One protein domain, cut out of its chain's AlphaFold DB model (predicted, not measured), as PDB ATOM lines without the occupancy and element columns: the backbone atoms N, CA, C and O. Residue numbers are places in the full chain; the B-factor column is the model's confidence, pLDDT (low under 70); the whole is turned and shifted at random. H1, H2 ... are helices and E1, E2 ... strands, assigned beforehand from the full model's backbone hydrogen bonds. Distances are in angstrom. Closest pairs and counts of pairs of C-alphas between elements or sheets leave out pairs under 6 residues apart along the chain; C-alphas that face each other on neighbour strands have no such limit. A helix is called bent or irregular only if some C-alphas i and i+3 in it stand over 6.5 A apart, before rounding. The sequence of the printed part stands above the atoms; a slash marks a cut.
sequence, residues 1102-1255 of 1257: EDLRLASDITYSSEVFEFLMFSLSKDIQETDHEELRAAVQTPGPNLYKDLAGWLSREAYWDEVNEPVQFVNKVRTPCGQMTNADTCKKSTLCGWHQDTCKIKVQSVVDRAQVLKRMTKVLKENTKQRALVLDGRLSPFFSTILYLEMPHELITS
ATOM      1  N   GLU A1102     -12.872 -27.578  16.560       61.00
ATOM      2  CA  GLU A1102     -13.373 -28.957  16.490       61.00
ATOM      3  C   GLU A1102     -12.395 -29.942  17.131       61.00
ATOM      4  O   GLU A1102     -12.816 -30.784  17.917       61.00
ATOM      5  N   ASP A1103     -11.093 -29.769  16.903       56.56
ATOM      6  CA  ASP A1103     -10.065 -30.596  17.545       56.56
ATOM      7  C   ASP A1103      -9.967 -30.291  19.043       56.56
ATOM      8  O   ASP A1103      -9.829 -31.199  19.861       56.56
ATOM      9  N   LEU A1104     -10.114 -29.017  19.427       54.47
ATOM     10  CA  LEU A1104     -10.257 -28.610  20.824       54.47
ATOM     11  C   LEU A1104     -11.513 -29.210  21.455       54.47
ATOM     12  O   LEU A1104     -11.452 -29.606  22.614       54.47
ATOM     13  N   ARG A1105     -12.623 -29.292  20.708       62.97
ATOM     14  CA  ARG A1105     -13.863 -29.930  21.162       62.97
ATOM     15  C   ARG A1105     -13.673 -31.433  21.342       62.97
ATOM     16  O   ARG A1105     -14.022 -31.958  22.388       62.97
ATOM     17  N   LEU A1106     -13.059 -32.118  20.383       62.56
ATOM     18  CA  LEU A1106     -12.770 -33.547  20.482       62.56
ATOM     19  C   LEU A1106     -11.816 -33.845  21.648       62.56
ATOM     20  O   LEU A1106     -12.065 -34.747  22.446       62.56
ATOM     21  N   ALA A1107     -10.753 -33.051  21.794       56.72
ATOM     22  CA  ALA A1107      -9.841 -33.144  22.925       56.72
ATOM     23  C   ALA A1107     -10.559 -32.854  24.252       56.72
ATOM     24  O   ALA A1107     -10.332 -33.569  25.232       56.72
ATOM     25  N   SER A1108     -11.452 -31.857  24.292       61.00
ATOM     26  CA  SER A1108     -12.254 -31.558  25.479       61.00
ATOM     27  C   SER A1108     -13.241 -32.672  25.803       61.00
ATOM     28  O   SER A1108     -13.370 -33.015  26.969       61.00
ATOM     29  N   ASP A1109     -13.858 -33.300  24.804       66.81
ATOM     30  CA  ASP A1109     -14.836 -34.376  24.982       66.81
ATOM     31  C   ASP A1109     -14.153 -35.655  25.505       66.81
ATOM     32  O   ASP A1109     -14.646 -36.298  26.436       66.81
ATOM     33  N   ILE A1110     -12.967 -35.994  24.977       61.78
ATOM     34  CA  ILE A1110     -12.134 -37.111  25.465       61.78
ATOM     35  C   ILE A1110     -11.664 -36.857  26.906       61.78
ATOM     36  O   ILE A1110     -11.707 -37.756  27.756       61.78
ATOM     37  N   THR A1111     -11.228 -35.627  27.188       62.44
ATOM     38  CA  THR A1111     -10.767 -35.211  28.520       62.44
ATOM     39  C   THR A1111     -11.922 -35.249  29.522       62.44
ATOM     40  O   THR A1111     -11.814 -35.903  30.557       62.44
ATOM     41  N   TYR A1112     -13.066 -34.665  29.169       69.88
ATOM     42  CA  TYR A1112     -14.289 -34.643  29.968       69.88
ATOM     43  C   TYR A1112     -14.803 -36.055  30.278       69.88
ATOM     44  O   TYR A1112     -15.111 -36.366  31.427       69.88
ATOM     45  N   SER A1113     -14.830 -36.954  29.286       66.88
ATOM     46  CA  SER A1113     -15.234 -38.356  29.482       66.88
ATOM     47  C   SER A1113     -14.348 -39.091  30.496       66.88
ATOM     48  O   SER A1113     -14.835 -39.874  31.319       66.88
ATOM     49  N   SER A1114     -13.047 -38.792  30.495       63.22
ATOM     50  CA  SER A1114     -12.108 -39.335  31.478       63.22
ATOM     51  C   SER A1114     -12.311 -38.714  32.867       63.22
ATOM     52  O   SER A1114     -12.328 -39.445  33.851       63.22
ATOM     53  N   GLU A1115     -12.533 -37.400  32.958       68.12
ATOM     54  CA  GLU A1115     -12.748 -36.673  34.220       68.12
ATOM     55  C   GLU A1115     -14.051 -37.063  34.931       68.12
ATOM     56  O   GLU A1115     -14.059 -37.237  36.150       68.12
ATOM     57  N   VAL A1116     -15.145 -37.262  34.188       75.62
ATOM     58  CA  VAL A1116     -16.441 -37.678  34.748       75.62
ATOM     59  C   VAL A1116     -16.321 -39.017  35.471       75.62
ATOM     60  O   VAL A1116     -16.866 -39.174  36.562       75.62
ATOM     61  N   PHE A1117     -15.588 -39.976  34.903       79.19
ATOM     62  CA  PHE A1117     -15.355 -41.265  35.553       79.19
ATOM     63  C   PHE A1117     -14.649 -41.095  36.909       79.19
ATOM     64  O   PHE A1117     -15.082 -41.670  37.910       79.19
ATOM     65  N   GLU A1118     -13.607 -40.267  36.960       72.81
ATOM     66  CA  GLU A1118     -12.824 -40.042  38.180       72.81
ATOM     67  C   GLU A1118     -13.607 -39.250  39.234       72.81
ATOM     68  O   GLU A1118     -13.549 -39.557  40.428       72.81
ATOM     69  N   PHE A1119     -14.415 -38.280  38.803       76.00
ATOM     70  CA  PHE A1119     -15.302 -37.530  39.685       76.00
ATOM     71  C   PHE A1119     -16.421 -38.401  40.273       76.00
ATOM     72  O   PHE A1119     -16.777 -38.240  41.443       76.00
ATOM     73  N   LEU A1120     -16.948 -39.358  39.502       82.62
ATOM     74  CA  LEU A1120     -17.918 -40.340  39.993       82.62
ATOM     75  C   LEU A1120     -17.292 -41.285  41.024       82.62
ATOM     76  O   LEU A1120     -17.912 -41.554  42.048       82.62
ATOM     77  N   MET A1121     -16.054 -41.741  40.810       81.06
ATOM     78  CA  MET A1121     -15.318 -42.540  41.800       81.06
ATOM     79  C   MET A1121     -15.035 -41.740  43.081       81.06
ATOM     80  O   MET A1121     -15.215 -42.255  44.186       81.06
ATOM     81  N   PHE A1122     -14.642 -40.467  42.949       78.38
ATOM     82  CA  PHE A1122     -14.464 -39.551  44.077       78.38
ATOM     83  C   PHE A1122     -15.764 -39.342  44.861       78.38
ATOM     84  O   PHE A1122     -15.758 -39.512  46.079       78.38
ATOM     85  N   SER A1123     -16.866 -39.021  44.178       80.31
ATOM     86  CA  SER A1123     -18.171 -38.799  44.816       80.31
ATOM     87  C   SER A1123     -18.646 -40.065  45.525       80.31
ATOM     88  O   SER A1123     -18.910 -40.020  46.721       80.31
ATOM     89  N   LEU A1124     -18.557 -41.224  44.857       86.56
ATOM     90  CA  LEU A1124     -18.848 -42.524  45.463       86.56
ATOM     91  C   LEU A1124     -18.058 -42.740  46.762       86.56
ATOM     92  O   LEU A1124     -18.627 -43.200  47.744       86.56
ATOM     93  N   SER A1125     -16.764 -42.392  46.799       82.19
ATOM     94  CA  SER A1125     -15.933 -42.557  48.005       82.19
ATOM     95  C   SER A1125     -16.393 -41.728  49.203       82.19
ATOM     96  O   SER A1125     -16.080 -42.086  50.341       82.19
ATOM     97  N   LYS A1126     -17.095 -40.617  48.955       83.69
ATOM     98  CA  LYS A1126     -17.655 -39.744  49.987       83.69
ATOM     99  C   LYS A1126     -19.050 -40.202  50.384       83.69
ATOM    100  O   LYS A1126     -19.288 -40.366  51.574       83.69
ATOM    101  N   ASP A1127     -19.899 -40.507  49.410       82.81
ATOM    102  CA  ASP A1127     -21.292 -40.891  49.645       82.81
ATOM    103  C   ASP A1127     -21.387 -42.205  50.440       82.81
ATOM    104  O   ASP A1127     -22.159 -42.310  51.385       82.81
ATOM    105  N   ILE A1128     -20.528 -43.198  50.167       85.69
ATOM    106  CA  ILE A1128     -20.524 -44.470  50.926       85.69
ATOM    107  C   ILE A1128     -19.990 -44.354  52.367       85.69
ATOM    108  O   ILE A1128     -19.846 -45.373  53.052       85.69
ATOM    109  N   GLN A1129     -19.602 -43.155  52.812       81.12
ATOM    110  CA  GLN A1129     -19.306 -42.882  54.223       81.12
ATOM    111  C   GLN A1129     -20.564 -42.472  54.996       81.12
ATOM    112  O   GLN A1129     -20.541 -42.472  56.225       81.12
ATOM    113  N   GLU A1130     -21.639 -42.106  54.296       79.50
ATOM    114  CA  GLU A1130     -22.910 -41.717  54.895       79.50
ATOM    115  C   GLU A1130     -23.758 -42.959  55.209       79.50
ATOM    116  O   GLU A1130     -23.698 -43.980  54.517       79.50
ATOM    117  N   THR A1131     -24.567 -42.873  56.269       72.81
ATOM    118  CA  THR A1131     -25.403 -43.984  56.766       72.81
ATOM    119  C   THR A1131     -26.405 -44.486  55.726       72.81
ATOM    120  O   THR A1131     -26.771 -45.658  55.713       72.81
ATOM    121  N   ASP A1132     -26.797 -43.623  54.792       77.19
ATOM    122  CA  ASP A1132     -27.813 -43.898  53.772       77.19
ATOM    123  C   ASP A1132     -27.293 -44.817  52.641       77.19
ATOM    124  O   ASP A1132     -28.055 -45.272  51.777       77.19
ATOM    125  N   HIS A1133     -25.991 -45.128  52.660       82.69
ATOM    126  CA  HIS A1133     -25.296 -45.950  51.671       82.69
ATOM    127  C   HIS A1133     -24.561 -47.163  52.279       82.69
ATOM    128  O   HIS A1133     -23.719 -47.762  51.606       82.69
ATOM    129  N   GLU A1134     -24.894 -47.586  53.507       80.69
ATOM    130  CA  GLU A1134     -24.251 -48.727  54.191       80.69
ATOM    131  C   GLU A1134     -24.306 -50.041  53.389       80.69
ATOM    132  O   GLU A1134     -23.303 -50.752  53.290       80.69
ATOM    133  N   GLU A1135     -25.438 -50.344  52.744       82.69
ATOM    134  CA  GLU A1135     -25.577 -51.543  51.901       82.69
ATOM    135  C   GLU A1135     -24.635 -51.503  50.686       82.69
ATOM    136  O   GLU A1135     -24.004 -52.505  50.340       82.69
ATOM    137  N   LEU A1136     -24.472 -50.326  50.070       87.31
ATOM    138  CA  LEU A1136     -23.549 -50.130  48.953       87.31
ATOM    139  C   LEU A1136     -22.094 -50.213  49.419       87.31
ATOM    140  O   LEU A1136     -21.268 -50.815  48.735       87.31
ATOM    141  N   ARG A1137     -21.776 -49.665  50.595       86.38
ATOM    142  CA  ARG A1137     -20.454 -49.794  51.213       86.38
ATOM    143  C   ARG A1137     -20.094 -51.264  51.436       86.38
ATOM    144  O   ARG A1137     -18.993 -51.675  51.073       86.38
ATOM    145  N   ALA A1138     -21.025 -52.066  51.957       84.12
ATOM    146  CA  ALA A1138     -20.825 -53.500  52.160       84.12
ATOM    147  C   ALA A1138     -20.615 -54.242  50.824       84.12
ATOM    148  O   ALA A1138     -19.720 -55.085  50.712       84.12
ATOM    149  N   ALA A1139     -21.379 -53.872  49.788       85.75
ATOM    150  CA  ALA A1139     -21.231 -54.408  48.435       85.75
ATOM    151  C   ALA A1139     -19.893 -54.021  47.779       85.75
ATOM    152  O   ALA A1139     -19.320 -54.824  47.045       85.75
ATOM    153  N   VAL A1140     -19.361 -52.822  48.049       85.19
ATOM    154  CA  VAL A1140     -18.023 -52.404  47.595       85.19
ATOM    155  C   VAL A1140     -16.930 -53.130  48.381       85.19
ATOM    156  O   VAL A1140     -15.937 -53.528  47.781       85.19
ATOM    157  N   GLN A1141     -17.107 -53.347  49.687       84.19
ATOM    158  CA  GLN A1141     -16.150 -54.060  50.542       84.19
ATOM    159  C   GLN A1141     -15.998 -55.533  50.147       84.19
ATOM    160  O   GLN A1141     -14.876 -56.042  50.108       84.19
ATOM    161  N   THR A1142     -17.106 -56.189  49.792       83.88
ATOM    162  CA  THR A1142     -17.129 -57.585  49.333       83.88
ATOM    163  C   THR A1142     -17.801 -57.671  47.956       83.88
ATOM    164  O   THR A1142     -18.997 -57.955  47.863       83.88
ATOM    165  N   PRO A1143     -17.061 -57.404  46.862       78.69
ATOM    166  CA  PRO A1143     -17.648 -57.194  45.543       78.69
ATOM    167  C   PRO A1143     -18.240 -58.478  44.942       78.69
ATOM    168  O   PRO A1143     -17.543 -59.303  44.354       78.69
ATOM    169  N   GLY A1144     -19.561 -58.623  45.063       79.12
ATOM    170  CA  GLY A1144     -20.343 -59.750  44.546       79.12
ATOM    171  C   GLY A1144     -20.979 -59.518  43.162       79.12
ATOM    172  O   GLY A1144     -20.702 -58.524  42.475       79.12
ATOM    173  N   PRO A1145     -21.873 -60.421  42.713       76.75
ATOM    174  CA  PRO A1145     -22.615 -60.253  41.459       76.75
ATOM    175  C   PRO A1145     -23.558 -59.036  41.481       76.75
ATOM    176  O   PRO A1145     -23.790 -58.437  40.433       76.75
ATOM    177  N   ASN A1146     -24.023 -58.618  42.664       81.81
ATOM    178  CA  ASN A1146     -24.982 -57.519  42.829       81.81
ATOM    179  C   ASN A1146     -24.366 -56.112  42.744       81.81
ATOM    180  O   ASN A1146     -25.097 -55.168  42.465       81.81
ATOM    181  N   LEU A1147     -23.035 -55.970  42.843       86.44
ATOM    182  CA  LEU A1147     -22.351 -54.666  42.855       86.44
ATOM    183  C   LEU A1147     -22.741 -53.759  41.674       86.44
ATOM    184  O   LEU A1147     -22.888 -52.553  41.837       86.44
ATOM    185  N   TYR A1148     -22.942 -54.336  40.484       88.88
ATOM    186  CA  TYR A1148     -23.387 -53.579  39.309       88.88
ATOM    187  C   TYR A1148     -24.762 -52.931  39.528       88.88
ATOM    188  O   TYR A1148     -24.971 -51.773  39.175       88.88
ATOM    189  N   LYS A1149     -25.701 -53.683  40.117       87.88
ATOM    190  CA  LYS A1149     -27.065 -53.235  40.408       87.88
ATOM    191  C   LYS A1149     -27.067 -52.175  41.511       87.88
ATOM    192  O   LYS A1149     -27.777 -51.180  41.386       87.88
ATOM    193  N   ASP A1150     -26.234 -52.353  42.531       87.38
ATOM    194  CA  ASP A1150     -26.146 -51.433  43.668       87.38
ATOM    195  C   ASP A1150     -25.512 -50.094  43.247       87.38
ATOM    196  O   ASP A1150     -26.052 -49.024  43.545       87.38
ATOM    197  N   LEU A1151     -24.447 -50.134  42.432       89.31
ATOM    198  CA  LEU A1151     -23.858 -48.942  41.808       89.31
ATOM    199  C   LEU A1151     -24.829 -48.258  40.840       89.31
ATOM    200  O   LEU A1151     -24.879 -47.031  40.796       89.31
ATOM    201  N   ALA A1152     -25.634 -49.018  40.087       89.19
ATOM    202  CA  ALA A1152     -26.666 -48.447  39.219       89.19
ATOM    203  C   ALA A1152     -27.728 -47.686  40.028       89.19
ATOM    204  O   ALA A1152     -28.186 -46.619  39.607       89.19
ATOM    205  N   GLY A1153     -28.111 -48.227  41.190       87.81
ATOM    206  CA  GLY A1153     -29.055 -47.609  42.116       87.81
ATOM    207  C   GLY A1153     -28.514 -46.329  42.754       87.81
ATOM    208  O   GLY A1153     -29.260 -45.364  42.899       87.81
ATOM    209  N   TRP A1154     -27.225 -46.282  43.097       90.69
ATOM    210  CA  TRP A1154     -26.562 -45.050  43.548       90.69
ATOM    211  C   TRP A1154     -26.443 -44.015  42.429       90.69
ATOM    212  O   TRP A1154     -26.922 -42.896  42.578       90.69
ATOM    213  N   LEU A1155     -25.942 -44.411  41.257       88.56
ATOM    214  CA  LEU A1155     -25.752 -43.506  40.121       88.56
ATOM    215  C   LEU A1155     -27.072 -42.873  39.648       88.56
ATOM    216  O   LEU A1155     -27.077 -41.752  39.158       88.56
ATOM    217  N   SER A1156     -28.198 -43.581  39.793       86.06
ATOM    218  CA  SER A1156     -29.536 -43.046  39.481       86.06
ATOM    219  C   SER A1156     -30.039 -42.012  40.490       86.06
ATOM    220  O   SER A1156     -30.897 -41.202  40.147       86.06
ATOM    221  N   ARG A1157     -29.573 -42.087  41.740       84.12
ATOM    222  CA  ARG A1157     -29.968 -41.172  42.816       84.12
ATOM    223  C   ARG A1157     -29.134 -39.895  42.775       84.12
ATOM    224  O   ARG A1157     -29.715 -38.808  42.783       84.12
ATOM    225  N   GLU A1158     -27.820 -40.056  42.615       84.19
ATOM    226  CA  GLU A1158     -26.832 -38.985  42.774       84.19
ATOM    227  C   GLU A1158     -26.445 -38.269  41.476       84.19
ATOM    228  O   GLU A1158     -25.882 -37.177  41.534       84.19
ATOM    229  N   ALA A1159     -26.749 -38.828  40.297       85.69
ATOM    230  CA  ALA A1159     -26.388 -38.232  39.009       85.69
ATOM    231  C   ALA A1159     -27.566 -38.140  38.028       85.69
ATOM    232  O   ALA A1159     -28.493 -38.952  38.051       85.69
ATOM    233  N   TYR A1160     -27.506 -37.166  37.118       86.12
ATOM    234  CA  TYR A1160     -28.432 -37.032  35.994       86.12
ATOM    235  C   TYR A1160     -27.693 -36.655  34.704       86.12
ATOM    236  O   TYR A1160     -26.617 -36.055  34.741       86.12
ATOM    237  N   TRP A1161     -28.280 -37.030  33.566       85.81
ATOM    238  CA  TRP A1161     -27.721 -36.760  32.243       85.81
ATOM    239  C   TRP A1161     -28.406 -35.549  31.614       85.81
ATOM    240  O   TRP A1161     -29.633 -35.473  31.621       85.81
ATOM    241  N   ASP A1162     -27.611 -34.619  31.092       78.12
ATOM    242  CA  ASP A1162     -28.073 -33.361  30.502       78.12
ATOM    243  C   ASP A1162     -27.596 -33.235  29.045       78.12
ATOM    244  O   ASP A1162     -26.445 -33.540  28.717       78.12
ATOM    245  N   GLU A1163     -28.483 -32.777  28.164       64.00
ATOM    246  CA  GLU A1163     -28.233 -32.612  26.728       64.00
ATOM    247  C   GLU A1163     -27.734 -31.188  26.444       64.00
ATOM    248  O   GLU A1163     -28.426 -30.365  25.848       64.00
ATOM    249  N   VAL A1164     -26.527 -30.858  26.910       58.94
ATOM    250  CA  VAL A1164     -25.905 -29.555  26.619       58.94
ATOM    251  C   VAL A1164     -24.844 -29.710  25.533       58.94
ATOM    252  O   VAL A1164     -23.955 -30.547  25.639       58.94
ATOM    253  N   ASN A1165     -24.933 -28.870  24.498       51.03
ATOM    254  CA  ASN A1165     -24.116 -28.916  23.277       51.03
ATOM    255  C   ASN A1165     -22.791 -28.115  23.344       51.03
ATOM    256  O   ASN A1165     -22.190 -27.863  22.298       51.03
ATOM    257  N   GLU A1166     -22.332 -27.692  24.526       52.88
ATOM    258  CA  GLU A1166     -21.141 -26.836  24.675       52.88
ATOM    259  C   GLU A1166     -19.910 -27.597  25.217       52.88
ATOM    260  O   GLU A1166     -20.056 -28.373  26.169       52.88
ATOM    261  N   PRO A1167     -18.701 -27.365  24.655       48.75
ATOM    262  CA  PRO A1167     -17.460 -28.007  25.093       48.75
ATOM    263  C   PRO A1167     -17.026 -27.530  26.485       48.75
ATOM    264  O   PRO A1167     -16.974 -26.329  26.761       48.75
ATOM    265  N   VAL A1168     -16.673 -28.474  27.362       57.56
ATOM    266  CA  VAL A1168     -16.283 -28.201  28.754       57.56
ATOM    267  C   VAL A1168     -14.760 -28.067  28.856       57.56
ATOM    268  O   VAL A1168     -14.022 -28.971  28.478       57.56
ATOM    269  N   GLN A1169     -14.267 -26.934  29.365       48.69
ATOM    270  CA  GLN A1169     -12.832 -26.737  29.615       48.69
ATOM    271  C   GLN A1169     -12.329 -27.553  30.813       48.69
ATOM    272  O   GLN A1169     -13.046 -27.723  31.795       48.69
ATOM    273  N   PHE A1170     -11.050 -27.942  30.748       46.34
ATOM    274  CA  PHE A1170     -10.267 -28.585  31.811       46.34
ATOM    275  C   PHE A1170     -10.514 -27.956  33.194       46.34
ATOM    276  O   PHE A1170     -10.205 -26.778  33.420       46.34
ATOM    277  N   VAL A1171     -11.056 -28.733  34.138       52.44
ATOM    278  CA  VAL A1171     -11.501 -28.201  35.433       52.44
ATOM    279  C   VAL A1171     -10.492 -28.510  36.535       52.44
ATOM    280  O   VAL A1171     -10.490 -29.569  37.147       52.44
ATOM    281  N   ASN A1172      -9.686 -27.515  36.897       42.72
ATOM    282  CA  ASN A1172      -8.662 -27.667  37.936       42.72
ATOM    283  C   ASN A1172      -9.165 -27.422  39.384       42.72
ATOM    284  O   ASN A1172      -8.348 -27.250  40.293       42.72
ATOM    285  N   LYS A1173     -10.484 -27.311  39.641       46.69
ATOM    286  CA  LYS A1173     -11.021 -26.872  40.957       46.69
ATOM    287  C   LYS A1173     -12.449 -27.349  41.309       46.69
ATOM    288  O   LYS A1173     -13.290 -26.514  41.631       46.69
ATOM    289  N   VAL A1174     -12.731 -28.652  41.372       50.94
ATOM    290  CA  VAL A1174     -13.902 -29.139  42.148       50.94
ATOM    291  C   VAL A1174     -13.389 -29.815  43.415       50.94
ATOM    292  O   VAL A1174     -12.585 -30.730  43.331       50.94
ATOM    293  N   ARG A1175     -13.772 -29.313  44.599       51.34
ATOM    294  CA  ARG A1175     -13.277 -29.792  45.912       51.34
ATOM    295  C   ARG A1175     -14.374 -30.342  46.829       51.34
ATOM    296  O   ARG A1175     -14.057 -30.827  47.910       51.34
ATOM    297  N   THR A1176     -15.635 -30.279  46.405       62.44
ATOM    298  CA  THR A1176     -16.800 -30.622  47.232       62.44
ATOM    299  C   THR A1176     -17.744 -31.529  46.434       62.44
ATOM    300  O   THR A1176     -18.077 -31.156  45.306       62.44
ATOM    301  N   PRO A1177     -18.160 -32.692  46.972       65.94
ATOM    302  CA  PRO A1177     -19.191 -33.541  46.368       65.94
ATOM    303  C   PRO A1177     -20.503 -32.778  46.170       65.94
ATOM    304  O   PRO A1177     -20.853 -31.925  46.988       65.94
ATOM    305  N   CYS A1178     -21.240 -33.092  45.103       69.88
ATOM    306  CA  CYS A1178     -22.460 -32.361  44.757       69.88
ATOM    307  C   CYS A1178     -23.533 -32.465  45.852       69.88
ATOM    308  O   CYS A1178     -24.075 -31.436  46.243       69.88
ATOM    309  N   GLY A1179     -23.744 -33.655  46.432       65.75
ATOM    310  CA  GLY A1179     -24.744 -33.885  47.485       65.75
ATOM    311  C   GLY A1179     -24.549 -33.046  48.757       65.75
ATOM    312  O   GLY A1179     -25.505 -32.775  49.474       65.75
ATOM    313  N   GLN A1180     -23.336 -32.536  49.000       67.25
ATOM    314  CA  GLN A1180     -23.014 -31.700  50.166       67.25
ATOM    315  C   GLN A1180     -23.267 -30.198  49.935       67.25
ATOM    316  O   GLN A1180     -23.123 -29.388  50.853       67.25
ATOM    317  N   MET A1181     -23.638 -29.794  48.716       70.88
ATOM    318  CA  MET A1181     -23.984 -28.408  48.401       70.88
ATOM    319  C   MET A1181     -25.472 -28.151  48.663       70.88
ATOM    320  O   MET A1181     -26.333 -28.484  47.854       70.88
ATOM    321  N   THR A1182     -25.778 -27.478  49.772       71.31
ATOM    322  CA  THR A1182     -27.161 -27.165  50.188       71.31
ATOM    323  C   THR A1182     -27.748 -25.908  49.532       71.31
ATOM    324  O   THR A1182     -28.931 -25.621  49.696       71.31
ATOM    325  N   ASN A1183     -26.943 -25.146  48.784       78.44
ATOM    326  CA  ASN A1183     -27.344 -23.883  48.158       78.44
ATOM    327  C   ASN A1183     -27.404 -24.009  46.625       78.44
ATOM    328  O   ASN A1183     -26.403 -24.334  45.979       78.44
ATOM    329  N   ALA A1184     -28.559 -23.671  46.041       77.88
ATOM    330  CA  ALA A1184     -28.807 -23.718  44.601       77.88
ATOM    331  C   ALA A1184     -27.865 -22.827  43.774       77.88
ATOM    332  O   ALA A1184     -27.420 -23.246  42.706       77.88
ATOM    333  N   ASP A1185     -27.510 -21.635  44.257       74.31
ATOM    334  CA  ASP A1185     -26.599 -20.724  43.551       74.31
ATOM    335  C   ASP A1185     -25.152 -21.215  43.591       74.31
ATOM    336  O   ASP A1185     -24.385 -20.976  42.660       74.31
ATOM    337  N   THR A1186     -24.761 -21.913  44.659       71.62
ATOM    338  CA  THR A1186     -23.436 -22.534  44.771       71.62
ATOM    339  C   THR A1186     -23.349 -23.782  43.896       71.62
ATOM    340  O   THR A1186     -22.368 -23.950  43.177       71.62
ATOM    341  N   CYS A1187     -24.410 -24.595  43.884       74.56
ATOM    342  CA  CYS A1187     -24.519 -25.781  43.043       74.56
ATOM    343  C   CYS A1187     -24.485 -25.431  41.549       74.56
ATOM    344  O   CYS A1187     -23.702 -26.007  40.803       74.56
ATOM    345  N   LYS A1188     -25.256 -24.422  41.115       69.25
ATOM    346  CA  LYS A1188     -25.301 -23.967  39.711       69.25
ATOM    347  C   LYS A1188     -23.997 -23.331  39.216       69.25
ATOM    348  O   LYS A1188     -23.803 -23.225  38.011       69.25
ATOM    349  N   LYS A1189     -23.123 -22.879  40.123       66.81
ATOM    350  CA  LYS A1189     -21.783 -22.352  39.800       66.81
ATOM    351  C   LYS A1189     -20.712 -23.446  39.716       66.81
ATOM    352  O   LYS A1189     -19.597 -23.151  39.292       66.81
ATOM    353  N   SER A1190     -21.021 -24.674  40.139       65.19
ATOM    354  CA  SER A1190     -20.135 -25.830  40.005       65.19
ATOM    355  C   SER A1190     -20.218 -26.395  38.588       65.19
ATOM    356  O   SER A1190     -21.293 -26.478  38.006       65.19
ATOM    357  N   THR A1191     -19.083 -26.795  38.022       65.44
ATOM    358  CA  THR A1191     -18.989 -27.291  36.640       65.44
ATOM    359  C   THR A1191     -19.510 -28.716  36.458       65.44
ATOM    360  O   THR A1191     -20.000 -29.038  35.381       65.44
ATOM    361  N   LEU A1192     -19.428 -29.562  37.493       70.44
ATOM    362  CA  LEU A1192     -19.860 -30.973  37.462       70.44
ATOM    363  C   LEU A1192     -21.092 -31.255  38.341       70.44
ATOM    364  O   LEU A1192     -21.536 -32.399  38.435       70.44
ATOM    365  N   CYS A1193     -21.663 -30.226  38.977       77.00
ATOM    366  CA  CYS A1193     -22.888 -30.344  39.767       77.00
ATOM    367  C   CYS A1193     -24.011 -29.504  39.160       77.00
ATOM    368  O   CYS A1193     -23.774 -28.458  38.565       77.00
ATOM    369  N   GLY A1194     -25.247 -29.948  39.339       78.31
ATOM    370  CA  GLY A1194     -26.432 -29.236  38.895       78.31
ATOM    371  C   GLY A1194     -27.577 -29.394  39.883       78.31
ATOM    372  O   GLY A1194     -27.743 -30.432  40.522       78.31
ATOM    373  N   TRP A1195     -28.361 -28.328  40.034       80.69
ATOM    374  CA  TRP A1195     -29.511 -28.334  40.931       80.69
ATOM    375  C   TRP A1195     -30.674 -29.064  40.265       80.69
ATOM    376  O   TRP A1195     -31.202 -28.591  39.256       80.69
ATOM    377  N   HIS A1196     -31.077 -30.204  40.821       79.62
ATOM    378  CA  HIS A1196     -32.113 -31.052  40.249       79.62
ATOM    379  C   HIS A1196     -32.970 -31.692  41.350       79.62
ATOM    380  O   HIS A1196     -32.446 -32.363  42.231       79.62
ATOM    381  N   GLN A1197     -34.297 -31.504  41.285       78.38
ATOM    382  CA  GLN A1197     -35.259 -31.999  42.291       78.38
ATOM    383  C   GLN A1197     -34.899 -31.553  43.722       78.38
ATOM    384  O   GLN A1197     -34.708 -32.381  44.606       78.38
ATOM    385  N   ASP A1198     -34.743 -30.240  43.919       77.69
ATOM    386  CA  ASP A1198     -34.440 -29.595  45.212       77.69
ATOM    387  C   ASP A1198     -33.178 -30.097  45.941       77.69
ATOM    388  O   ASP A1198     -32.970 -29.806  47.117       77.69
ATOM    389  N   THR A1199     -32.300 -30.799  45.223       79.19
ATOM    390  CA  THR A1199     -31.011 -31.306  45.703       79.19
ATOM    391  C   THR A1199     -29.924 -31.037  44.663       79.19
ATOM    392  O   THR A1199     -30.196 -30.881  43.468       79.19
ATOM    393  N   CYS A1200     -28.673 -30.925  45.104       80.62
ATOM    394  CA  CYS A1200     -27.542 -30.740  44.201       80.62
ATOM    395  C   CYS A1200     -26.986 -32.106  43.778       80.62
ATOM    396  O   CYS A1200     -26.445 -32.839  44.600       80.62
ATOM    397  N   LYS A1201     -27.121 -32.444  42.494       84.38
ATOM    398  CA  LYS A1201     -26.741 -33.746  41.924       84.38
ATOM    399  C   LYS A1201     -25.579 -33.607  40.948       84.38
ATOM    400  O   LYS A1201     -25.303 -32.516  40.451       84.38
ATOM    401  N   ILE A1202     -24.903 -34.710  40.648       84.00
ATOM    402  CA  ILE A1202     -23.846 -34.770  39.635       84.00
ATOM    403  C   ILE A1202     -24.486 -34.597  38.256       84.00
ATOM    404  O   ILE A1202     -25.385 -35.348  37.875       84.00
ATOM    405  N   LYS A1203     -24.021 -33.604  37.499       81.31
ATOM    406  CA  LYS A1203     -24.483 -33.334  36.137       81.31
ATOM    407  C   LYS A1203     -23.503 -33.963  35.150       81.31
ATOM    408  O   LYS A1203     -22.334 -33.587  35.123       81.31
ATOM    409  N   VAL A1204     -23.981 -34.889  34.322       79.88
ATOM    410  CA  VAL A1204     -23.175 -35.580  33.304       79.88
ATOM    411  C   VAL A1204     -23.705 -35.249  31.908       79.88
ATOM    412  O   VAL A1204     -24.896 -35.370  31.654       79.88
ATOM    413  N   GLN A1205     -22.850 -34.826  30.979       76.81
ATOM    414  CA  GLN A1205     -23.261 -34.611  29.589       76.81
ATOM    415  C   GLN A1205     -23.494 -35.929  28.834       76.81
ATOM    416  O   GLN A1205     -22.843 -36.943  29.098       76.81
ATOM    417  N   SER A1206     -24.380 -35.889  27.837       76.62
ATOM    418  CA  SER A1206     -24.753 -37.034  26.989       76.62
ATOM    419  C   SER A1206     -23.608 -37.644  26.165       76.62
ATOM    420  O   SER A1206     -23.737 -38.783  25.724       76.62
ATOM    421  N   VAL A1207     -22.473 -36.948  26.013       71.88
ATOM    422  CA  VAL A1207     -21.248 -37.493  25.389       71.88
ATOM    423  C   VAL A1207     -20.678 -38.699  26.152       71.88
ATOM    424  O   VAL A1207     -19.968 -39.527  25.583       71.88
ATOM    425  N   VAL A1208     -21.005 -38.830  27.443       74.31
ATOM    426  CA  VAL A1208     -20.573 -39.939  28.295       74.31
ATOM    427  C   VAL A1208     -21.680 -40.988  28.401       74.31
ATOM    428  O   VAL A1208     -22.708 -40.768  29.050       74.31
ATOM    429  N   ASP A1209     -21.446 -42.168  27.822       80.81
ATOM    430  CA  ASP A1209     -22.388 -43.287  27.893       80.81
ATOM    431  C   ASP A1209     -22.505 -43.834  29.329       80.81
ATOM    432  O   ASP A1209     -21.552 -44.349  29.931       80.81
ATOM    433  N   ARG A1210     -23.724 -43.755  29.869       83.62
ATOM    434  CA  ARG A1210     -24.060 -44.185  31.230       83.62
ATOM    435  C   ARG A1210     -23.737 -45.657  31.493       83.62
ATOM    436  O   ARG A1210     -23.248 -46.000  32.572       83.62
ATOM    437  N   ALA A1211     -24.022 -46.540  30.539       82.06
ATOM    438  CA  ALA A1211     -23.815 -47.973  30.702       82.06
ATOM    439  C   ALA A1211     -22.323 -48.332  30.654       82.06
ATOM    440  O   ALA A1211     -21.883 -49.207  31.406       82.06
ATOM    441  N   GLN A1212     -21.539 -47.657  29.811       80.38
ATOM    442  CA  GLN A1212     -20.091 -47.843  29.721       80.38
ATOM    443  C   GLN A1212     -19.378 -47.391  30.998       80.38
ATOM    444  O   GLN A1212     -18.561 -48.147  31.531       80.38
ATOM    445  N   VAL A1213     -19.727 -46.222  31.542       82.06
ATOM    446  CA  VAL A1213     -19.152 -45.730  32.806       82.06
ATOM    447  C   VAL A1213     -19.474 -46.665  33.965       82.06
ATOM    448  O   VAL A1213     -18.575 -47.059  34.706       82.06
ATOM    449  N   LEU A1214     -20.726 -47.109  34.082       86.38
ATOM    450  CA  LEU A1214     -21.136 -48.028  35.143       86.38
ATOM    451  C   LEU A1214     -20.415 -49.387  35.052       86.38
ATOM    452  O   LEU A1214     -19.967 -49.930  36.069       86.38
ATOM    453  N   LYS A1215     -20.251 -49.929  33.836       83.94
ATOM    454  CA  LYS A1215     -19.450 -51.144  33.599       83.94
ATOM    455  C   LYS A1215     -17.997 -50.938  34.023       83.94
ATOM    456  O   LYS A1215     -17.436 -51.806  34.691       83.94
ATOM    457  N   ARG A1216     -17.406 -49.785  33.687       80.88
ATOM    458  CA  ARG A1216     -16.033 -49.429  34.064       80.88
ATOM    459  C   ARG A1216     -15.872 -49.330  35.583       80.88
ATOM    460  O   ARG A1216     -14.964 -49.960  36.113       80.88
ATOM    461  N   MET A1217     -16.769 -48.634  36.287       84.81
ATOM    462  CA  MET A1217     -16.732 -48.510  37.755       84.81
ATOM    463  C   MET A1217     -16.848 -49.878  38.437       84.81
ATOM    464  O   MET A1217     -16.063 -50.208  39.323       84.81
ATOM    465  N   THR A1218     -17.779 -50.712  37.970       86.12
ATOM    466  CA  THR A1218     -17.980 -52.067  38.505       86.12
ATOM    467  C   THR A1218     -16.742 -52.939  38.310       86.12
ATOM    468  O   THR A1218     -16.335 -53.646  39.231       86.12
ATOM    469  N   LYS A1219     -16.135 -52.896  37.117       80.44
ATOM    470  CA  LYS A1219     -14.908 -53.638  36.809       80.44
ATOM    471  C   LYS A1219     -13.757 -53.189  37.711       80.44
ATOM    472  O   LYS A1219     -13.111 -54.021  38.338       80.44
ATOM    473  N   VAL A1220     -13.559 -51.877  37.833       77.62
ATOM    474  CA  VAL A1220     -12.505 -51.275  38.659       77.62
ATOM    475  C   VAL A1220     -12.641 -51.669  40.128       77.62
ATOM    476  O   VAL A1220     -11.676 -52.136  40.726       77.62
ATOM    477  N   LEU A1221     -13.839 -51.563  40.704       81.50
ATOM    478  CA  LEU A1221     -14.073 -51.927  42.102       81.50
ATOM    479  C   LEU A1221     -13.974 -53.437  42.355       81.50
ATOM    480  O   LEU A1221     -13.711 -53.832  43.487       81.50
ATOM    481  N   LYS A1222     -14.133 -54.289  41.337       79.06
ATOM    482  CA  LYS A1222     -13.901 -55.741  41.440       79.06
ATOM    483  C   LYS A1222     -12.419 -56.095  41.375       79.06
ATOM    484  O   LYS A1222     -11.921 -56.808  42.243       79.06
ATOM    485  N   GLU A1223     -11.723 -55.577  40.372       72.62
ATOM    486  CA  GLU A1223     -10.387 -56.040  39.988       72.62
ATOM    487  C   GLU A1223      -9.251 -55.256  40.668       72.62
ATOM    488  O   GLU A1223      -8.169 -55.803  40.858       72.62
ATOM    489  N   ASN A1224      -9.473 -54.001  41.085       69.25
ATOM    490  CA  ASN A1224      -8.432 -53.137  41.652       69.25
ATOM    491  C   ASN A1224      -8.608 -52.945  43.172       69.25
ATOM    492  O   ASN A1224      -9.342 -52.068  43.633       69.25
ATOM    493  N   THR A1225      -7.903 -53.763  43.960       65.56
ATOM    494  CA  THR A1225      -7.929 -53.760  45.436       65.56
ATOM    495  C   THR A1225      -7.530 -52.412  46.042       65.56
ATOM    496  O   THR A1225      -8.163 -51.971  47.000       65.56
ATOM    497  N   LYS A1226      -6.532 -51.726  45.467       62.84
ATOM    498  CA  LYS A1226      -6.028 -50.429  45.948       62.84
ATOM    499  C   LYS A1226      -7.037 -49.306  45.729       62.84
ATOM    500  O   LYS A1226      -7.331 -48.556  46.656       62.84
ATOM    501  N   GLN A1227      -7.610 -49.204  44.529       65.75
ATOM    502  CA  GLN A1227      -8.657 -48.214  44.263       65.75
ATOM    503  C   GLN A1227      -9.916 -48.500  45.086       65.75
ATOM    504  O   GLN A1227     -10.496 -47.569  45.635       65.75
ATOM    505  N   ARG A1228     -10.292 -49.773  45.263       78.75
ATOM    506  CA  ARG A1228     -11.383 -50.169  46.165       78.75
ATOM    507  C   ARG A1228     -11.123 -49.739  47.617       78.75
ATOM    508  O   ARG A1228     -12.023 -49.186  48.241       78.75
ATOM    509  N   ALA A1229      -9.912 -49.934  48.141       66.94
ATOM    510  CA  ALA A1229      -9.546 -49.492  49.490       66.94
ATOM    511  C   ALA A1229      -9.601 -47.960  49.633       66.94
ATOM    512  O   ALA A1229     -10.184 -47.452  50.584       66.94
ATOM    513  N   LEU A1230      -9.088 -47.214  48.648       67.44
ATOM    514  CA  LEU A1230      -9.162 -45.747  48.628       67.44
ATOM    515  C   LEU A1230     -10.604 -45.218  48.593       67.44
ATOM    516  O   LEU A1230     -10.891 -44.184  49.199       67.44
ATOM    517  N   VAL A1231     -11.501 -45.922  47.896       77.44
ATOM    518  CA  VAL A1231     -12.939 -45.623  47.857       77.44
ATOM    519  C   VAL A1231     -13.569 -45.853  49.232       77.44
ATOM    520  O   VAL A1231     -14.221 -44.954  49.755       77.44
ATOM    521  N   LEU A1232     -13.319 -47.011  49.851       75.62
ATOM    522  CA  LEU A1232     -13.839 -47.360  51.183       75.62
ATOM    523  C   LEU A1232     -13.303 -46.447  52.294       75.62
ATOM    524  O   LEU A1232     -14.037 -46.126  53.229       75.62
ATOM    525  N   ASP A1233     -12.066 -45.977  52.169       69.06
ATOM    526  CA  ASP A1233     -11.434 -45.044  53.105       69.06
ATOM    527  C   ASP A1233     -11.842 -43.577  52.869       69.06
ATOM    528  O   ASP A1233     -11.444 -42.693  53.631       69.06
ATOM    529  N   GLY A1234     -12.575 -43.280  51.788       68.44
ATOM    530  CA  GLY A1234     -12.932 -41.910  51.414       68.44
ATOM    531  C   GLY A1234     -11.718 -41.038  51.070       68.44
ATOM    532  O   GLY A1234     -11.754 -39.820  51.260       68.44
ATOM    533  N   ARG A1235     -10.623 -41.646  50.598       61.12
ATOM    534  CA  ARG A1235      -9.322 -40.998  50.336       61.12
ATOM    535  C   ARG A1235      -9.072 -40.701  48.862       61.12
ATOM    536  O   ARG A1235      -7.979 -40.265  48.504       61.12
ATOM    537  N   LEU A1236     -10.069 -40.905  48.004       62.50
ATOM    538  CA  LEU A1236      -9.980 -40.440  46.629       62.50
ATOM    539  C   LEU A1236      -9.953 -38.910  46.577       62.50
ATOM    540  O   LEU A1236     -10.599 -38.217  47.367       62.50
ATOM    541  N   SER A1237      -9.177 -38.404  45.625       57.31
ATOM    542  CA  SER A1237      -9.063 -36.993  45.272       57.31
ATOM    543  C   SER A1237      -9.644 -36.802  43.868       57.31
ATOM    544  O   SER A1237      -9.487 -37.698  43.038       57.31
ATOM    545  N   PRO A1238     -10.252 -35.645  43.560       50.12
ATOM    546  CA  PRO A1238     -10.741 -35.328  42.215       50.12
ATOM    547  C   PRO A1238      -9.622 -35.216  41.154       50.12
ATOM    548  O   PRO A1238      -9.914 -35.001  39.984       50.12
ATOM    549  N   PHE A1239      -8.348 -35.389  41.531       51.78
ATOM    550  CA  PHE A1239      -7.192 -35.379  40.633       51.78
ATOM    551  C   PHE A1239      -6.570 -36.786  40.542       51.78
ATOM    552  O   PHE A1239      -5.786 -37.200  41.397       51.78
ATOM    553  N   PHE A1240      -6.929 -37.556  39.512       43.38
ATOM    554  CA  PHE A1240      -6.518 -38.966  39.397       43.38
ATOM    555  C   PHE A1240      -5.134 -39.185  38.768       43.38
ATOM    556  O   PHE A1240      -4.518 -40.223  39.016       43.38
ATOM    557  N   SER A1241      -4.551 -38.191  38.080       41.34
ATOM    558  CA  SER A1241      -3.114 -38.223  37.734       41.34
ATOM    559  C   SER A1241      -2.216 -38.218  38.979       41.34
ATOM    560  O   SER A1241      -1.027 -38.508  38.887       41.34
ATOM    561  N   THR A1242      -2.793 -37.928  40.149       43.44
ATOM    562  CA  THR A1242      -2.113 -37.810  41.437       43.44
ATOM    563  C   THR A1242      -2.300 -39.029  42.339       43.44
ATOM    564  O   THR A1242      -1.564 -39.141  43.302       43.44
ATOM    565  N   ILE A1243      -3.192 -39.989  42.052       45.72
ATOM    566  CA  ILE A1243      -3.424 -41.145  42.953       45.72
ATOM    567  C   ILE A1243      -2.260 -42.134  42.994       45.72
ATOM    568  O   ILE A1243      -2.047 -42.792  44.008       45.72
ATOM    569  N   LEU A1244      -1.454 -42.190  41.935       45.34
ATOM    570  CA  LEU A1244      -0.168 -42.887  41.982       45.34
ATOM    571  C   LEU A1244       0.873 -42.112  42.815       45.34
ATOM    572  O   LEU A1244       1.832 -42.701  43.274       45.34
ATOM    573  N   TYR A1245       0.672 -40.825  43.086       48.78
ATOM    574  CA  TYR A1245       1.617 -39.970  43.816       48.78
ATOM    575  C   TYR A1245       1.119 -39.539  45.205       48.78
ATOM    576  O   TYR A1245       1.810 -38.789  45.892       48.78
ATOM    577  N   LEU A1246      -0.072 -39.976  45.626       53.19
ATOM    578  CA  LEU A1246      -0.607 -39.679  46.951       53.19
ATOM    579  C   LEU A1246      -0.010 -40.656  47.962       53.19
ATOM    580  O   LEU A1246      -0.290 -41.853  47.933       53.19
ATOM    581  N   GLU A1247       0.804 -40.114  48.860       62.69
ATOM    582  CA  GLU A1247       1.308 -40.802  50.042       62.69
ATOM    583  C   GLU A1247       0.131 -41.245  50.932       62.69
ATOM    584  O   GLU A1247      -0.655 -40.415  51.402       62.69
ATOM    585  N   MET A1248      -0.018 -42.553  51.166       66.12
ATOM    586  CA  MET A1248      -1.028 -43.063  52.101       66.12
ATOM    587  C   MET A1248      -0.711 -42.627  53.543       66.12
ATOM    588  O   MET A1248       0.432 -42.314  53.873       66.12
ATOM    589  N   PRO A1249      -1.677 -42.644  54.475       69.00
ATOM    590  CA  PRO A1249      -1.422 -42.219  55.857       69.00
ATOM    591  C   PRO A1249      -0.288 -42.984  56.549       69.00
ATOM    592  O   PRO A1249       0.524 -42.353  57.216       69.00
ATOM    593  N   HIS A1250      -0.164 -44.288  56.291       77.75
ATOM    594  CA  HIS A1250       0.927 -45.136  56.793       77.75
ATOM    595  C   HIS A1250       2.147 -45.214  55.863       77.75
ATOM    596  O   HIS A1250       3.001 -46.081  56.022       77.75
ATOM    597  N   GLU A1251       2.243 -44.312  54.892       80.38
ATOM    598  CA  GLU A1251       3.388 -44.184  54.001       80.38
ATOM    599  C   GLU A1251       4.117 -42.874  54.283       80.38
ATOM    600  O   GLU A1251       3.489 -41.891  54.658       80.38
ATOM    601  N   LEU A1252       5.426 -42.853  54.073       83.38
ATOM    602  CA  LEU A1252       6.227 -41.638  53.986       83.38
ATOM    603  C   LEU A1252       7.113 -41.746  52.746       83.38
ATOM    604  O   LEU A1252       7.953 -42.646  52.670       83.38
ATOM    605  N   ILE A1253       6.923 -40.856  51.772       85.38
ATOM    606  CA  ILE A1253       7.723 -40.836  50.544       85.38
ATOM    607  C   ILE A1253       8.786 -39.745  50.660       85.38
ATOM    608  O   ILE A1253       8.479 -38.571  50.846       85.38
ATOM    609  N   THR A1254      10.052 -40.124  50.514       83.06
ATOM    610  CA  THR A1254      11.187 -39.196  50.552       83.06
ATOM    611  C   THR A1254      12.093 -39.385  49.341       83.06
ATOM    612  O   THR A1254      12.063 -40.403  48.650       83.06
ATOM    613  N   SER A1255      12.901 -38.374  49.053       80.12
ATOM    614  CA  SER A1255      13.942 -38.409  48.027       80.12
ATOM    615  C   SER A1255      15.239 -37.935  48.665       80.12
ATOM    616  O   SER A1255      15.199 -36.878  49.286       80.12
TER     617      SER A1255
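What this domain is: This is residues 1102 to 1255 of the 1257 residues of an uncharacterized protein of viral metagenome (UniProt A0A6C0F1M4). A long helix, H1, packs with its later half on a cluster of shorter helices, H5 and H6 next to it and the helical hairpin of H2 and H3 beyond, while a small, strongly twisted sheet of three strands sits by H1 and the end of H3, with the short helix H4 over its edge strand E2. From this body a long link leads away to the last strand, E4, residues 1251 to 1255, which sticks out from the rest. The printed part has 154 residues, with six named helices and four named strands in the order H1 H2 H3 E1 H4 E2 E3 H5 H6 E4, and its class is mixed, helices and strands. The sheet runs E1 E3 E2 and is mixed, with E1 and E3 parallel and E3 and E2 antiparallel. The whole is compact, with a radius of gyration of the C-alphas of 15.8 A and spans of 42 by 42 by 30 A.

How they stand to each other: Begin at H1, residues 1102 to 1127. After a tight link you reach H2, residues 1131 to 1141, an irregular helix in which C-alphas 1132 and 1135 are 8.2 A apart. H2 forms a helical hairpin with H3, residues 1147 to 1158, at a shallow tilt of 31 degrees, opposite ways; their closest C-alphas are those of Ala 1139 and Leu 1147, 5.7 A apart. H3 is joined by a tight link with no residues between to E1, residues 1159 to 1162. A long link then leads to H4, residues 1184 to 1188, and a tight one to E2, residues 1193 to 1196. H4 lies over E2 at a height over the sheet of 6.9 A. E2 forms a hairpin with E3, residues 1199 to 1205; look for N 1194 and O 1201, 2.8 A apart and within hydrogen-bond range. The pairing of E3 is staggered: residues 1199 to 1202 pair with E2 and residues 1202 to 1205 with the parallel E1, where N 1160 and O 1202 are 2.9 A apart. H1 only grazes the sheet with residues 1109 to 1123, and H3 only grazes it with residues 1155 to 1158. Next comes H5, residues 1210 to 1223, which touches H3 at a steep tilt of 49 degrees, opposite ways, with the C-alphas of Tyr 1148 and Thr 1218 closest at 5.7 A. H5 and H1 only just touch, with 3 pairs of C-alphas within 8 A. H6, residues 1225 to 1232, touches H5 only at the corner by their link. H6 also touches H1, with the C-alphas of Ser 1125 and Val 1231 closest at 4.3 A. H6 touches H2 at a shallow tilt of 7 degrees, opposite ways, with Arg 1137 and Leu 1232 having the closest C-alphas, 7.0 A apart. E4, residues 1251 to 1255, pairs with no named strand and is apart from H6. Each O i to N i+4 pair is within hydrogen-bond range in H3, H4, H5 and H6, as are 21 of 22 in H1 and 5 of 7 in H2.

Where its parts are: Find C-alpha 1102 at (-13.373, -28.957, 16.490); from there H1 runs 36.1 A to C-alpha 1127 at (-21.292, -40.891, 49.645). H3 measures 16.3 A, E3 18.2 A and H5 20.1 A from first to last C-alpha. E4 runs 13.4 A and ends at C-alpha 1255, (13.942, -38.409, 48.027).

The domain as a whole: The C-alphas of Gln 1197 and Ser 1255 are the two farthest apart, at 49.9 A. The printed part has no cut. The long links are residues 1163 to 1183 and 1233 to 1250. The mean pLDDT of the printed part is 72.6, and residues 1102 to 1115, 1163 to 1180 and 1233 to 1249 are among those under 70.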